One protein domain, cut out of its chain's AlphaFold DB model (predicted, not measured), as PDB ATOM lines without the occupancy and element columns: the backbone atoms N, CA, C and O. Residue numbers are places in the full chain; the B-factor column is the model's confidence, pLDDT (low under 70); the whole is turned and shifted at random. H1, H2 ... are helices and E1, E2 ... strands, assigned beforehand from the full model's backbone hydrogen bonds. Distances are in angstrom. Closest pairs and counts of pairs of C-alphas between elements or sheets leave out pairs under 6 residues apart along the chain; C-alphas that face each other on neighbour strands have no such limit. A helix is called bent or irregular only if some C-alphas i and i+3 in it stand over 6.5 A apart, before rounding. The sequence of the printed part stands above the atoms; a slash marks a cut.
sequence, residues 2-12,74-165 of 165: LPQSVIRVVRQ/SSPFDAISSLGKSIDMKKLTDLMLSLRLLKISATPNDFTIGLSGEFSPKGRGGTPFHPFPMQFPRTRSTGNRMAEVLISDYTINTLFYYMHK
ATOM      1  N   LEU A   2      81.243 188.126 155.034       57.00
ATOM      2  CA  LEU A   2      82.709 188.188 154.998       57.00
ATOM      3  C   LEU A   2      83.294 187.207 156.026       57.00
ATOM      4  O   LEU A   2      82.686 187.019 157.081       57.00
ATOM      5  N   PRO A   3      84.419 186.542 155.714       55.81
ATOM      6  CA  PRO A   3      84.988 185.540 156.601       55.81
ATOM      7  C   PRO A   3      85.591 186.178 157.860       55.81
ATOM      8  O   PRO A   3      86.268 187.198 157.778       55.81
ATOM      9  N   GLN A   4      85.322 185.563 159.012       68.88
ATOM     10  CA  GLN A   4      85.678 186.051 160.355       68.88
ATOM     11  C   GLN A   4      86.934 185.367 160.906       68.88
ATOM     12  O   GLN A   4      87.552 185.823 161.857       68.88
ATOM     13  N   SER A   5      87.297 184.231 160.337       68.81
ATOM     14  CA  SER A   5      88.570 183.543 160.510       68.81
ATOM     15  C   SER A   5      88.934 182.989 159.146       68.81
ATOM     16  O   SER A   5      88.050 182.570 158.396       68.81
ATOM     17  N   VAL A   6      90.206 183.033 158.769       68.62
ATOM     18  CA  VAL A   6      90.617 182.600 157.430       68.62
ATOM     19  C   VAL A   6      91.779 181.639 157.556       68.62
ATOM     20  O   VAL A   6      92.793 181.952 158.167       68.62
ATOM     21  N   ILE A   7      91.629 180.463 156.966       76.94
ATOM     22  CA  ILE A   7      92.679 179.460 156.852       76.94
ATOM     23  C   ILE A   7      93.116 179.444 155.394       76.94
ATOM     24  O   ILE A   7      92.290 179.268 154.500       76.94
ATOM     25  N   ARG A   8      94.405 179.625 155.135       72.12
ATOM     26  CA  ARG A   8      95.007 179.474 153.812       72.12
ATOM     27  C   ARG A   8      95.983 178.314 153.855       72.12
ATOM     28  O   ARG A   8      96.943 178.329 154.607       72.12
ATOM     29  N   VAL A   9      95.766 177.330 153.002       74.25
ATOM     30  CA  VAL A   9      96.707 176.245 152.746       74.25
ATOM     31  C   VAL A   9      97.477 176.593 151.479       74.25
ATOM     32  O   VAL A   9      96.888 176.881 150.437       74.25
ATOM     33  N   VAL A  10      98.800 176.605 151.571       70.81
ATOM     34  CA  VAL A  10      99.702 176.932 150.469       70.81
ATOM     35  C   VAL A  10     100.226 175.629 149.879       70.81
ATOM     36  O   VAL A  10     100.751 174.786 150.605       70.81
ATOM     37  N   ARG A  11     100.114 175.449 148.556       60.00
ATOM     38  CA  ARG A  11     100.821 174.338 147.901       60.00
ATOM     39  C   ARG A  11     102.316 174.610 147.973       60.00
ATOM     40  O   ARG A  11     102.780 175.633 147.466       60.00
ATOM     41  N   GLN A  12     103.061 173.686 148.567       54.31
ATOM     42  CA  GLN A  12     104.508 173.676 148.428       54.31
ATOM     43  C   GLN A  12     104.821 173.321 146.973       54.31
ATOM     44  O   GLN A  12     104.315 172.326 146.452       54.31
ATOM     45  N   SER A  74     109.113 183.300 167.619       56.28
ATOM     46  CA  SER A  74     108.038 182.965 168.569       56.28
ATOM     47  C   SER A  74     106.971 182.127 167.867       56.28
ATOM     48  O   SER A  74     106.330 182.600 166.918       56.28
ATOM     49  N   SER A  75     106.764 180.885 168.309       61.97
ATOM     50  CA  SER A  75     105.713 180.057 167.734       61.97
ATOM     51  C   SER A  75     104.344 180.656 168.110       61.97
ATOM     52  O   SER A  75     104.104 180.991 169.270       61.97
ATOM     53  N   PRO A  76     103.409 180.823 167.158       63.12
ATOM     54  CA  PRO A  76     102.086 181.387 167.449       63.12
ATOM     55  C   PRO A  76     101.295 180.533 168.453       63.12
ATOM     56  O   PRO A  76     100.373 181.021 169.106       63.12
ATOM     57  N   PHE A  77     101.676 179.264 168.608       65.69
ATOM     58  CA  PHE A  77     101.105 178.353 169.589       65.69
ATOM     59  C   PHE A  77     101.495 178.699 171.027       65.69
ATOM     60  O   PHE A  77     100.683 178.472 171.922       65.69
ATOM     61  N   ASP A  78     102.655 179.315 171.266       69.69
ATOM     62  CA  ASP A  78     103.056 179.731 172.613       69.69
ATOM     63  C   ASP A  78     102.134 180.832 173.145       69.69
ATOM     64  O   ASP A  78     101.653 180.748 174.277       69.69
ATOM     65  N   ALA A  79     101.782 181.802 172.295       67.44
ATOM     66  CA  ALA A  79     100.814 182.844 172.628       67.44
ATOM     67  C   ALA A  79      99.437 182.246 172.966       67.44
ATOM     68  O   ALA A  79      98.860 182.565 174.007       67.44
ATOM     69  N   ILE A  80      98.946 181.303 172.154       68.12
ATOM     70  CA  ILE A  80      97.671 180.606 172.404       68.12
ATOM     71  C   ILE A  80      97.734 179.789 173.704       68.12
ATOM     72  O   ILE A  80      96.779 179.781 174.483       68.12
ATOM     73  N   SER A  81      98.864 179.137 173.980       67.31
ATOM     74  CA  SER A  81      99.051 178.351 175.203       67.31
ATOM     75  C   SER A  81      99.013 179.223 176.461       67.31
ATOM     76  O   SER A  81      98.457 178.814 177.480       67.31
ATOM     77  N   SER A  82      99.553 180.446 176.385       69.38
ATOM     78  CA  SER A  82      99.531 181.401 177.494       69.38
ATOM     79  C   SER A  82      98.113 181.890 177.800       69.38
ATOM     80  O   SER A  82      97.726 181.922 178.967       69.38
ATOM     81  N   LEU A  83      97.302 182.130 176.762       66.69
ATOM     82  CA  LEU A  83      95.873 182.430 176.888       66.69
ATOM     83  C   LEU A  83      95.120 181.291 177.583       66.69
ATOM     84  O   LEU A  83      94.336 181.543 178.493       66.69
ATOM     85  N   GLY A  84      95.405 180.037 177.222       68.69
ATOM     86  CA  GLY A  84      94.776 178.862 177.833       68.69
ATOM     87  C   GLY A  84      94.970 178.761 179.350       68.69
ATOM     88  O   GLY A  84      94.090 178.259 180.045       68.69
ATOM     89  N   LYS A  85      96.090 179.269 179.882       72.81
ATOM     90  CA  LYS A  85      96.396 179.226 181.323       72.81
ATOM     91  C   LYS A  85      95.625 180.264 182.140       72.81
ATOM     92  O   LYS A  85      95.403 180.043 183.324       72.81
ATOM     93  N   SER A  86      95.225 181.382 181.532       67.50
ATOM     94  CA  SER A  86      94.500 182.467 182.211       67.50
ATOM     95  C   SER A  86      92.977 182.329 182.166       67.50
ATOM     96  O   SER A  86      92.270 183.193 182.683       67.50
ATOM     97  N   ILE A  87      92.450 181.282 181.528       70.19
ATOM     98  CA  ILE A  87      91.011 181.119 181.325       70.19
ATOM     99  C   ILE A  87      90.417 180.190 182.392       70.19
ATOM    100  O   ILE A  87      90.889 179.073 182.597       70.19
ATOM    101  N   ASP A  88      89.338 180.637 183.041       70.06
ATOM    102  CA  ASP A  88      88.563 179.809 183.966       70.06
ATOM    103  C   ASP A  88      87.794 178.710 183.207       70.06
ATOM    104  O   ASP A  88      86.833 178.962 182.472       70.06
ATOM    105  N   MET A  89      88.219 177.462 183.418       71.12
ATOM    106  CA  MET A  89      87.675 176.273 182.760       71.12
ATOM    107  C   MET A  89      86.198 176.022 183.090       71.12
ATOM    108  O   MET A  89      85.505 175.389 182.297       71.12
ATOM    109  N   LYS A  90      85.676 176.549 184.210       73.75
ATOM    110  CA  LYS A  90      84.254 176.404 184.570       73.75
ATOM    111  C   LYS A  90      83.327 177.222 183.673       73.75
ATOM    112  O   LYS A  90      82.188 176.826 183.457       73.75
ATOM    113  N   LYS A  91      83.801 178.354 183.144       71.38
ATOM    114  CA  LYS A  91      83.040 179.170 182.186       71.38
ATOM    115  C   LYS A  91      83.194 178.673 180.748       71.38
ATOM    116  O   LYS A  91      82.270 178.811 179.951       71.38
ATOM    117  N   LEU A  92      84.323 178.038 180.427       73.25
ATOM    118  CA  LEU A  92      84.564 177.433 179.113       73.25
ATOM    119  C   LEU A  92      83.629 176.259 178.794       73.25
ATOM    120  O   LEU A  92      83.340 176.043 177.624       73.25
ATOM    121  N   THR A  93      83.136 175.507 179.784       76.00
ATOM    122  CA  THR A  93      82.322 174.302 179.522       76.00
ATOM    123  C   THR A  93      80.979 174.577 178.845       76.00
ATOM    124  O   THR A  93      80.466 173.697 178.162       76.00
ATOM    125  N   ASP A  94      80.405 175.773 179.012       83.06
ATOM    126  CA  ASP A  94      79.168 176.171 178.311       83.06
ATOM    127  C   ASP A  94      79.461 176.968 177.024       83.06
ATOM    128  O   ASP A  94      78.559 177.277 176.240       83.06
ATOM    129  N   LEU A  95      80.735 177.288 176.778       87.69
ATOM    130  CA  LEU A  95      81.180 178.103 175.660       87.69
ATOM    131  C   LEU A  95      81.617 177.226 174.482       87.69
ATOM    132  O   LEU A  95      82.496 176.378 174.606       87.69
ATOM    133  N   MET A  96      81.043 177.463 173.303       89.62
ATOM    134  CA  MET A  96      81.393 176.729 172.085       89.62
ATOM    135  C   MET A  96      81.885 177.675 170.995       89.62
ATOM    136  O   MET A  96      81.309 178.745 170.792       89.62
ATOM    137  N   LEU A  97      82.916 177.250 170.259       90.25
ATOM    138  CA  LEU A  97      83.392 177.930 169.056       90.25
ATOM    139  C   LEU A  97      82.570 177.490 167.838       90.25
ATOM    140  O   LEU A  97      82.581 176.323 167.449       90.25
ATOM    141  N   SER A  98      81.875 178.436 167.211       89.12
ATOM    142  CA  SER A  98      81.085 178.220 166.001       89.12
ATOM    143  C   SER A  98      81.921 178.495 164.748       89.12
ATOM    144  O   SER A  98      82.186 179.653 164.408       89.12
ATOM    145  N   LEU A  99      82.302 177.421 164.044       89.31
ATOM    146  CA  LEU A  99      83.046 177.449 162.779       89.31
ATOM    147  C   LEU A  99      82.135 177.097 161.595       89.31
ATOM    148  O   LEU A  99      82.072 175.957 161.141       89.31
ATOM    149  N   ARG A 100      81.405 178.081 161.077       88.12
ATOM    150  CA  ARG A 100      80.580 177.949 159.872       88.12
ATOM    151  C   ARG A 100      81.387 178.355 158.661       88.12
ATOM    152  O   ARG A 100      82.037 179.391 158.663       88.12
ATOM    153  N   LEU A 101      81.310 177.576 157.597       89.44
ATOM    154  CA  LEU A 101      81.960 177.925 156.347       89.44
ATOM    155  C   LEU A 101      81.274 179.138 155.700       89.44
ATOM    156  O   LEU A 101      80.080 179.103 155.417       89.44
ATOM    157  N   LEU A 102      82.031 180.208 155.461       88.56
ATOM    158  CA  LEU A 102      81.537 181.456 154.871       88.56
ATOM    159  C   LEU A 102      82.020 181.649 153.436       88.56
ATOM    160  O   LEU A 102      81.299 182.205 152.609       88.56
ATOM    161  N   LYS A 103      83.248 181.216 153.133       86.62
ATOM    162  CA  LYS A 103      83.846 181.364 151.805       86.62
ATOM    163  C   LYS A 103      84.827 180.236 151.527       86.62
ATOM    164  O   LYS A 103      85.584 179.847 152.405       86.62
ATOM    165  N   ILE A 104      84.867 179.769 150.288       90.44
ATOM    166  CA  ILE A 104      85.965 178.952 149.768       90.44
ATOM    167  C   ILE A 104      86.495 179.654 148.527       90.44
ATOM    168  O   ILE A 104      85.726 180.169 147.717       90.44
ATOM    169  N   SER A 105      87.811 179.687 148.375       88.94
ATOM    170  CA  SER A 105      88.455 180.116 147.140       88.94
ATOM    171  C   SER A 105      89.722 179.317 146.907       88.94
ATOM    172  O   SER A 105      90.525 179.159 147.822       88.94
ATOM    173  N   ALA A 106      89.919 178.866 145.676       88.50
ATOM    174  CA  ALA A 106      91.124 178.172 145.254       88.50
ATOM    175  C   ALA A 106      91.820 178.987 144.162       88.50
ATOM    176  O   ALA A 106      91.171 179.502 143.252       88.50
ATOM    177  N   THR A 107      93.138 179.076 144.246       83.75
ATOM    178  CA  THR A 107      94.011 179.547 143.173       83.75
ATOM    179  C   THR A 107      94.992 178.423 142.816       83.75
ATOM    180  O   THR A 107      95.108 177.449 143.563       83.75
ATOM    181  N   PRO A 108      95.740 178.514 141.702       83.38
ATOM    182  CA  PRO A 108      96.765 177.515 141.379       83.38
ATOM    183  C   PRO A 108      97.810 177.321 142.488       83.38
ATOM    184  O   PRO A 108      98.443 176.272 142.576       83.38
ATOM    185  N   ASN A 109      97.969 178.331 143.345       81.00
ATOM    186  CA  ASN A 109      99.043 178.418 144.319       81.00
ATOM    187  C   ASN A 109      98.561 178.244 145.769       81.00
ATOM    188  O   ASN A 109      99.384 178.011 146.655       81.00
ATOM    189  N   ASP A 110      97.269 178.410 146.046       82.69
ATOM    190  CA  ASP A 110      96.718 178.318 147.397       82.69
ATOM    191  C   ASP A 110      95.247 177.885 147.419       82.69
ATOM    192  O   ASP A 110      94.504 177.983 146.444       82.69
ATOM    193  N   PHE A 111      94.829 177.387 148.575       87.75
ATOM    194  CA  PHE A 111      93.451 177.066 148.895       87.75
ATOM    195  C   PHE A 111      93.067 177.821 150.163       87.75
ATOM    196  O   PHE A 111      93.673 177.631 151.212       87.75
ATOM    197  N   THR A 112      92.087 178.712 150.072       88.00
ATOM    198  CA  THR A 112      91.670 179.576 151.179       88.00
ATOM    199  C   THR A 112      90.240 179.249 151.597       88.00
ATOM    200  O   THR A 112      89.322 179.223 150.775       88.00
ATOM    201  N   ILE A 113      90.055 179.043 152.896       90.12
ATOM    202  CA  ILE A 113      88.793 178.758 153.567       90.12
ATOM    203  C   ILE A 113      88.507 179.909 154.526       90.12
ATOM    204  O   ILE A 113      89.301 180.221 155.407       90.12
ATOM    205  N   GLY A 114      87.363 180.546 154.357       89.44
ATOM    206  CA  GLY A 114      86.829 181.543 155.265       89.44
ATOM    207  C   GLY A 114      85.767 180.930 156.169       89.44
ATOM    208  O   GLY A 114      84.788 180.380 155.667       89.44
ATOM    209  N   LEU A 115      85.937 181.054 157.478       88.94
ATOM    210  CA  LEU A 115      85.074 180.510 158.526       88.94
ATOM    211  C   LEU A 115      84.446 181.640 159.360       88.94
ATOM    212  O   LEU A 115      84.980 182.751 159.418       88.94
ATOM    213  N   SER A 116      83.318 181.369 160.014       85.75
ATOM    214  CA  SER A 116      82.883 182.131 161.184       85.75
ATOM    215  C   SER A 116      83.778 181.755 162.359       85.75
ATOM    216  O   SER A 116      84.283 180.640 162.411       85.75
ATOM    217  N   GLY A 117      83.997 182.680 163.279       88.38
ATOM    218  CA  GLY A 117      84.868 182.481 164.430       88.38
ATOM    219  C   GLY A 117      84.250 183.160 165.633       88.38
ATOM    220  O   GLY A 117      84.766 184.169 166.091       88.38
ATOM    221  N   GLU A 118      83.109 182.649 166.086       91.38
ATOM    222  CA  GLU A 118      82.356 183.203 167.214       91.38
ATOM    223  C   GLU A 118      82.330 182.196 168.356       91.38
ATOM    224  O   GLU A 118      81.833 181.079 168.191       91.38
ATOM    225  N   PHE A 119      82.818 182.600 169.525       90.94
ATOM    226  CA  PHE A 119      82.506 181.894 170.758       90.94
ATOM    227  C   PHE A 119      81.134 182.326 171.250       90.94
ATOM    228  O   PHE A 119      80.863 183.518 171.302       90.94
ATOM    229  N   SER A 120      80.272 181.382 171.621       90.50
ATOM    230  CA  SER A 120      78.980 181.693 172.240       90.50
ATOM    231  C   SER A 120      78.458 180.544 173.107       90.50
ATOM    232  O   SER A 120      78.812 179.383 172.865       90.50
ATOM    233  N   PRO A 121      77.587 180.831 174.093       89.31
ATOM    234  CA  PRO A 121      76.939 179.809 174.896       89.31
ATOM    235  C   PRO A 121      76.172 178.842 174.000       89.31
ATOM    236  O   PRO A 121      75.285 179.248 173.235       89.31
ATOM    237  N   LYS A 122      76.534 177.559 174.061       86.56
ATOM    238  CA  LYS A 122      75.923 176.487 173.253       86.56
ATOM    239  C   LYS A 122      75.946 176.746 171.736       86.56
ATOM    240  O   LYS A 122      75.100 176.222 171.014       86.56
ATOM    241  N   GLY A 123      76.847 177.603 171.246       82.69
ATOM    242  CA  GLY A 123      76.964 177.928 169.818       82.69
ATOM    243  C   GLY A 123      75.768 178.690 169.225       82.69
ATOM    244  O   GLY A 123      75.609 178.719 168.001       82.69
ATOM    245  N   ARG A 124      74.898 179.277 170.062       84.19
ATOM    246  CA  ARG A 124      73.677 179.983 169.620       84.19
ATOM    247  C   ARG A 124      73.950 181.362 169.018       84.19
ATOM    248  O   ARG A 124      73.069 181.926 168.375       84.19
ATOM    249  N   GLY A 125      75.162 181.868 169.208       86.06
ATOM    250  CA  GLY A 125      75.581 183.205 168.829       86.06
ATOM    251  C   GLY A 125      74.943 184.304 169.683       86.06
ATOM    252  O   GLY A 125      74.530 184.067 170.824       86.06
ATOM    253  N   GLY A 126      74.830 185.502 169.109       84.94
ATOM    254  CA  GLY A 126      74.161 186.650 169.731       84.94
ATOM    255  C   GLY A 126      75.123 187.665 170.340       84.94
ATOM    256  O   GLY A 126      74.764 188.377 171.281       84.94
ATOM    257  N   THR A 127      76.351 187.726 169.832       88.06
ATOM    258  CA  THR A 127      77.319 188.752 170.216       88.06
ATOM    259  C   THR A 127      76.866 190.125 169.712       88.06
ATOM    260  O   THR A 127      76.477 190.246 168.551       88.06
ATOM    261  N   PRO A 128      76.917 191.184 170.543       89.25
ATOM    262  CA  PRO A 128      76.389 192.508 170.192       89.25
ATOM    263  C   PRO A 128      77.311 193.320 169.264       89.25
ATOM    264  O   PRO A 128      77.073 194.501 169.022       89.25
ATOM    265  N   PHE A 129      78.378 192.709 168.757       89.31
ATOM    266  CA  PHE A 129      79.344 193.309 167.845       89.31
ATOM    267  C   PHE A 129      79.574 192.384 166.653       89.31
ATOM    268  O   PHE A 129      79.185 191.218 166.674       89.31
ATOM    269  N   HIS A 130      80.181 192.930 165.601       86.44
ATOM    270  CA  HIS A 130      80.351 192.259 164.317       86.44
ATOM    271  C   HIS A 130      81.831 192.160 163.934       86.44
ATOM    272  O   HIS A 130      82.632 192.998 164.348       86.44
ATOM    273  N   PRO A 131      82.198 191.148 163.136       84.94
ATOM    274  CA  PRO A 131      83.561 190.951 162.664       84.94
ATOM    275  C   PRO A 131      83.957 191.981 161.605       84.94
ATOM    276  O   PRO A 131      83.156 192.341 160.735       84.94
ATOM    277  N   PHE A 132      85.235 192.353 161.604       81.81
ATOM    278  CA  PHE A 132      85.835 193.064 160.481       81.81
ATOM    279  C   PHE A 132      86.284 192.096 159.375       81.81
ATOM    280  O   PHE A 132      86.626 190.941 159.650       81.81
ATOM    281  N   PRO A 133      86.290 192.531 158.102       80.38
ATOM    282  CA  PRO A 133      86.742 191.698 156.997       80.38
ATOM    283  C   PRO A 133      88.245 191.441 157.108       80.38
ATOM    284  O   PRO A 133      89.037 192.381 157.085       80.38
ATOM    285  N   MET A 134      88.643 190.173 157.159       79.69
ATOM    286  CA  MET A 134      90.054 189.800 157.140       79.69
ATOM    287  C   MET A 134      90.483 189.274 155.777       79.69
ATOM    288  O   MET A 134      89.769 188.522 155.110       79.69
ATOM    289  N   GLN A 135      91.700 189.639 155.391       79.12
ATOM    290  CA  GLN A 135      92.378 189.112 154.219       79.12
ATOM    291  C   GLN A 135      93.841 188.868 154.562       79.12
ATOM    292  O   GLN A 135      94.449 189.637 155.303       79.12
ATOM    293  N   PHE A 136      94.410 187.806 154.001       79.06
ATOM    294  CA  PHE A 136      95.840 187.585 154.127       79.06
ATOM    295  C   PHE A 136      96.623 188.713 153.454       79.06
ATOM    296  O   PHE A 136      96.223 189.170 152.374       79.06
ATOM    297  N   PRO A 137      97.753 189.132 154.046       73.38
ATOM    298  CA  PRO A 137      98.638 190.076 153.397       73.38
ATOM    299  C   PRO A 137      99.095 189.540 152.035       73.38
ATOM    300  O   PRO A 137      99.224 188.332 151.808       73.38
ATOM    301  N   ARG A 138      99.308 190.465 151.093       67.62
ATOM    302  CA  ARG A 138      99.698 190.133 149.712       67.62
ATOM    303  C   ARG A 138     101.125 189.614 149.612       67.62
ATOM    304  O   ARG A 138     101.435 188.883 148.674       67.62
ATOM    305  N   THR A 139     101.983 189.979 150.561       63.66
ATOM    306  CA  THR A 139     103.321 189.410 150.682       63.66
ATOM    307  C   THR A 139     103.160 187.976 151.164       63.66
ATOM    308  O   THR A 139     103.024 187.702 152.356       63.66
ATOM    309  N   ARG A 140     103.090 187.064 150.198       57.75
ATOM    310  CA  ARG A 140     103.140 185.625 150.422       57.75
ATOM    311  C   ARG A 140     104.296 185.345 151.380       57.75
ATOM    312  O   ARG A 140     105.395 185.837 151.126       57.75
ATOM    313  N   SER A 141     104.045 184.611 152.464       57.62
ATOM    314  CA  SER A 141     105.121 184.178 153.348       57.62
ATOM    315  C   SER A 141     106.165 183.474 152.489       57.62
ATOM    316  O   SER A 141     105.893 182.448 151.871       57.62
ATOM    317  N   THR A 142     107.351 184.067 152.383       56.22
ATOM    318  CA  THR A 142     108.507 183.521 151.660       56.22
ATOM    319  C   THR A 142     109.104 182.301 152.370       56.22
ATOM    320  O   THR A 142     110.147 181.801 151.959       56.22
ATOM    321  N   GLY A 143     108.457 181.811 153.431       59.09
ATOM    322  CA  GLY A 143     108.862 180.637 154.191       59.09
ATOM    323  C   GLY A 143     108.123 179.356 153.796       59.09
ATOM    324  O   GLY A 143     107.014 179.383 153.267       59.09
ATOM    325  N   ASN A 144     108.730 178.220 154.152       64.75
ATOM    326  CA  ASN A 144     108.261 176.836 153.970       64.75
ATOM    327  C   ASN A 144     106.965 176.472 154.746       64.75
ATOM    328  O   ASN A 144     106.837 175.359 155.254       64.75
ATOM    329  N   ARG A 145     106.001 177.385 154.904       73.06
ATOM    330  CA  ARG A 145     104.755 177.117 155.639       73.06
ATOM    331  C   ARG A 145     103.695 176.556 154.688       73.06
ATOM    332  O   ARG A 145     103.318 177.205 153.721       73.06
ATOM    333  N   MET A 146     103.200 175.354 154.983       80.62
ATOM    334  CA  MET A 146     102.129 174.700 154.212       80.62
ATOM    335  C   MET A 146     100.735 175.252 154.546       80.62
ATOM    336  O   MET A 146      99.807 175.116 153.754       80.62
ATOM    337  N   ALA A 147     100.574 175.881 155.711       83.19
ATOM    338  CA  ALA A 147      99.318 176.477 156.139       83.19
ATOM    339  C   ALA A 147      99.556 177.771 156.924       83.19
ATOM    340  O   ALA A 147     100.500 177.890 157.705       83.19
ATOM    341  N   GLU A 148      98.664 178.729 156.717       82.69
ATOM    342  CA  GLU A 148      98.574 180.006 157.404       82.69
ATOM    343  C   GLU A 148      97.155 180.143 157.965       82.69
ATOM    344  O   GLU A 148      96.170 179.802 157.307       82.69
ATOM    345  N   VAL A 149      97.037 180.645 159.192       85.31
ATOM    346  CA  VAL A 149      95.750 180.851 159.861       85.31
ATOM    347  C   VAL A 149      95.691 182.287 160.356       85.31
ATOM    348  O   VAL A 149      96.630 182.766 160.984       85.31
ATOM    349  N   LEU A 150      94.578 182.960 160.077       85.75
ATOM    350  CA  LEU A 150      94.235 184.271 160.609       85.75
ATOM    351  C   LEU A 150      93.040 184.148 161.539       85.75
ATOM    352  O   LEU A 150      91.957 183.709 161.131       85.75
ATOM    353  N   ILE A 151      93.256 184.581 162.775       87.56
ATOM    354  CA  ILE A 151      92.249 184.674 163.827       87.56
ATOM    355  C   ILE A 151      91.912 186.154 163.983       87.56
ATOM    356  O   ILE A 151      92.819 186.978 164.076       87.56
ATOM    357  N   SER A 152      90.624 186.490 163.982       87.94
ATOM    358  CA  SER A 152      90.194 187.876 164.162       87.94
ATOM    359  C   SER A 152      90.215 188.273 165.627       87.94
ATOM    360  O   SER A 152      90.024 187.454 166.531       87.94
ATOM    361  N   ASP A 153      90.344 189.578 165.836       88.56
ATOM    362  CA  ASP A 153      89.980 190.236 167.083       88.56
ATOM    363  C   ASP A 153      88.552 189.872 167.509       88.56
ATOM    364  O   ASP A 153      88.318 189.601 168.679       88.56
ATOM    365  N   TYR A 154      87.614 189.756 166.566       90.12
ATOM    366  CA  TYR A 154      86.253 189.293 166.818       90.12
ATOM    367  C   TYR A 154      86.226 187.944 167.547       90.12
ATOM    368  O   TYR A 154      85.575 187.826 168.583       90.12
ATOM    369  N   THR A 155      86.973 186.939 167.089       90.56
ATOM    370  CA  THR A 155      87.020 185.632 167.763       90.56
ATOM    371  C   THR A 155      87.494 185.744 169.210       90.56
ATOM    372  O   THR A 155      86.882 185.169 170.107       90.56
ATOM    373  N   ILE A 156      88.525 186.545 169.468       89.56
ATOM    374  CA  ILE A 156      89.068 186.742 170.818       89.56
ATOM    375  C   ILE A 156      88.114 187.584 171.687       89.56
ATOM    376  O   ILE A 156      87.872 187.270 172.850       89.56
ATOM    377  N   ASN A 157      87.498 188.615 171.116       90.75
ATOM    378  CA  ASN A 157      86.553 189.484 171.810       90.75
ATOM    379  C   ASN A 157      85.276 188.735 172.194       90.75
ATOM    380  O   ASN A 157      84.764 188.932 173.291       90.75
ATOM    381  N   THR A 158      84.764 187.851 171.330       91.19
ATOM    382  CA  THR A 158      83.601 187.005 171.660       91.19
ATOM    383  C   THR A 158      83.921 186.025 172.786       91.19
ATOM    384  O   THR A 158      83.103 185.863 173.692       91.19
ATOM    385  N   LEU A 159      85.131 185.455 172.798       90.19
ATOM    386  CA  LEU A 159      85.617 184.629 173.905       90.19
ATOM    387  C   LEU A 159      85.583 185.409 175.226       90.19
ATOM    388  O   LEU A 159      84.923 184.985 176.176       90.19
ATOM    389  N   PHE A 160      86.227 186.577 175.278       89.56
ATOM    390  CA  PHE A 160      86.284 187.376 176.504       89.56
ATOM    391  C   PHE A 160      84.933 187.948 176.922       89.56
ATOM    392  O   PHE A 160      84.635 187.980 178.114       89.56
ATOM    393  N   TYR A 161      84.088 188.341 175.971       90.31
ATOM    394  CA  TYR A 161      82.748 188.846 176.253       90.31
ATOM    395  C   TYR A 161      81.918 187.831 177.047       90.31
ATOM    396  O   TYR A 161      81.348 188.173 178.083       90.31
ATOM    397  N   TYR A 162      81.885 186.574 176.604       88.31
ATOM    398  CA  TYR A 162      81.109 185.540 177.288       88.31
ATOM    399  C   TYR A 162      81.804 184.945 178.509       88.31
ATOM    400  O   TYR A 162      81.121 184.453 179.398       88.31
ATOM    401  N   MET A 163      83.133 185.004 178.584       86.00
ATOM    402  CA  MET A 163      83.840 184.672 179.821       86.00
ATOM    403  C   MET A 163      83.622 185.716 180.918       86.00
ATOM    404  O   MET A 163      83.615 185.374 182.099       86.00
ATOM    405  N   HIS A 164      83.493 186.991 180.561       85.19
ATOM    406  CA  HIS A 164      83.235 188.042 181.537       85.19
ATOM    407  C   HIS A 164      81.782 188.018 182.021       85.19
ATOM    408  O   HIS A 164      81.542 188.173 183.218       85.19
ATOM    409  N   LYS A 165      80.838 187.800 181.099       78.62
ATOM    410  CA  LYS A 165      79.405 187.679 181.389       78.62
ATOM    411  C   LYS A 165      79.099 186.581 182.418       78.62
ATOM    412  O   LYS A 165      78.080 186.756 183.114       78.62
TER     413      LYS A 165
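Overview. This is residues 2 to 12 and 74 to 165 of the 165 residues of an uncharacterized protein of Gongylonema pulchrum (UniProt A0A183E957). An antiparallel sheet of four strands, E3, E4, E1 and E6, makes one half of an elongated domain, and a long bent hairpin reaches out of it: E3 and E4 continue into the short ribbon E2 and E5, on which the helix H3 packs. H1 sticks out with residues 77 to 85, and a long link without named elements, residues 122 to 146, runs back from E5 to E6. The printed part has 103 residues, with three named helices and six named strands in the order E1 H1 H2 E2 E3 E4 E5 E6 H3, a mixed class of helices and strands. It is only just compact, close to loose, with a radius of gyration of the C-alphas of 15.1 A, and spans 44 by 29 by 18 A.

Arrangement. The largest sheet has the order E3, residues 101 to 106, E4, residues 110 to 115, E1, residues 5 to 10, and E6, residues 147 to 151; E3 and E6 are its edge strands. E3 and E4 form a hairpin at 171 degrees, with N 105 and O 112 2.9 A apart. E4 and E1 are antiparallel at 165 degrees, with N 7 and O 113 2.8 A apart. E1 and E6 are antiparallel at 168 degrees, with N 8 and O 148 2.8 A apart. E2, residues 95 to 98, runs on into E3 at 38 degrees, and E4 runs on into E5, residues 118 to 121, at 31 degrees. E2 and E5 are antiparallel at 141 degrees, with N 98 and O 118 2.8 A apart. H3, residues 153 to 164, is not on the four-stranded sheet; its closest C-alphas to E5 are those of Leu 159 and Phe 119, 5.2 A apart. H2, residues 89 to 92, is close to H3 but not clearly touching, with the C-alphas of Lys 91 and Met 163 closest at 6.0 A. H1, residues 76 to 85, touches no helix and is apart from E6 and H3, among others. In H1 and H3 every O i to N i+4 pair is within hydrogen-bond range; H2 is too short for such a pair.

Along the chain. E1 begins at C-alpha 5, (88.570, 183.543, 160.510), and is 16.4 A long; E4 is 16.3 A, E3 14.4 A and E6 13.3 A. E5 is 10.0 A and E2 9.7 A. H1 begins at C-alpha 76, (102.086, 181.387, 167.449), and is 15.2 A long; H2 is 4.9 A. H3 is 16.1 A and ends at C-alpha 164, (83.235, 188.042, 181.537).

Size, cuts and confidence. The two C-alphas farthest apart, those of Lys 90 and Pro 108, are 45.0 A apart. Residues 13 to 73 are not printed, and C-alphas 12 and 74 are 22.5 A apart across the cut. Of the links that are printed whole, E5 to E6 is long and the others are tight. The mean pLDDT of the printed part is 79.0; residues 2 to 6, 11 to 12, 74 to 84, 86 and 138 to 144 are under 70.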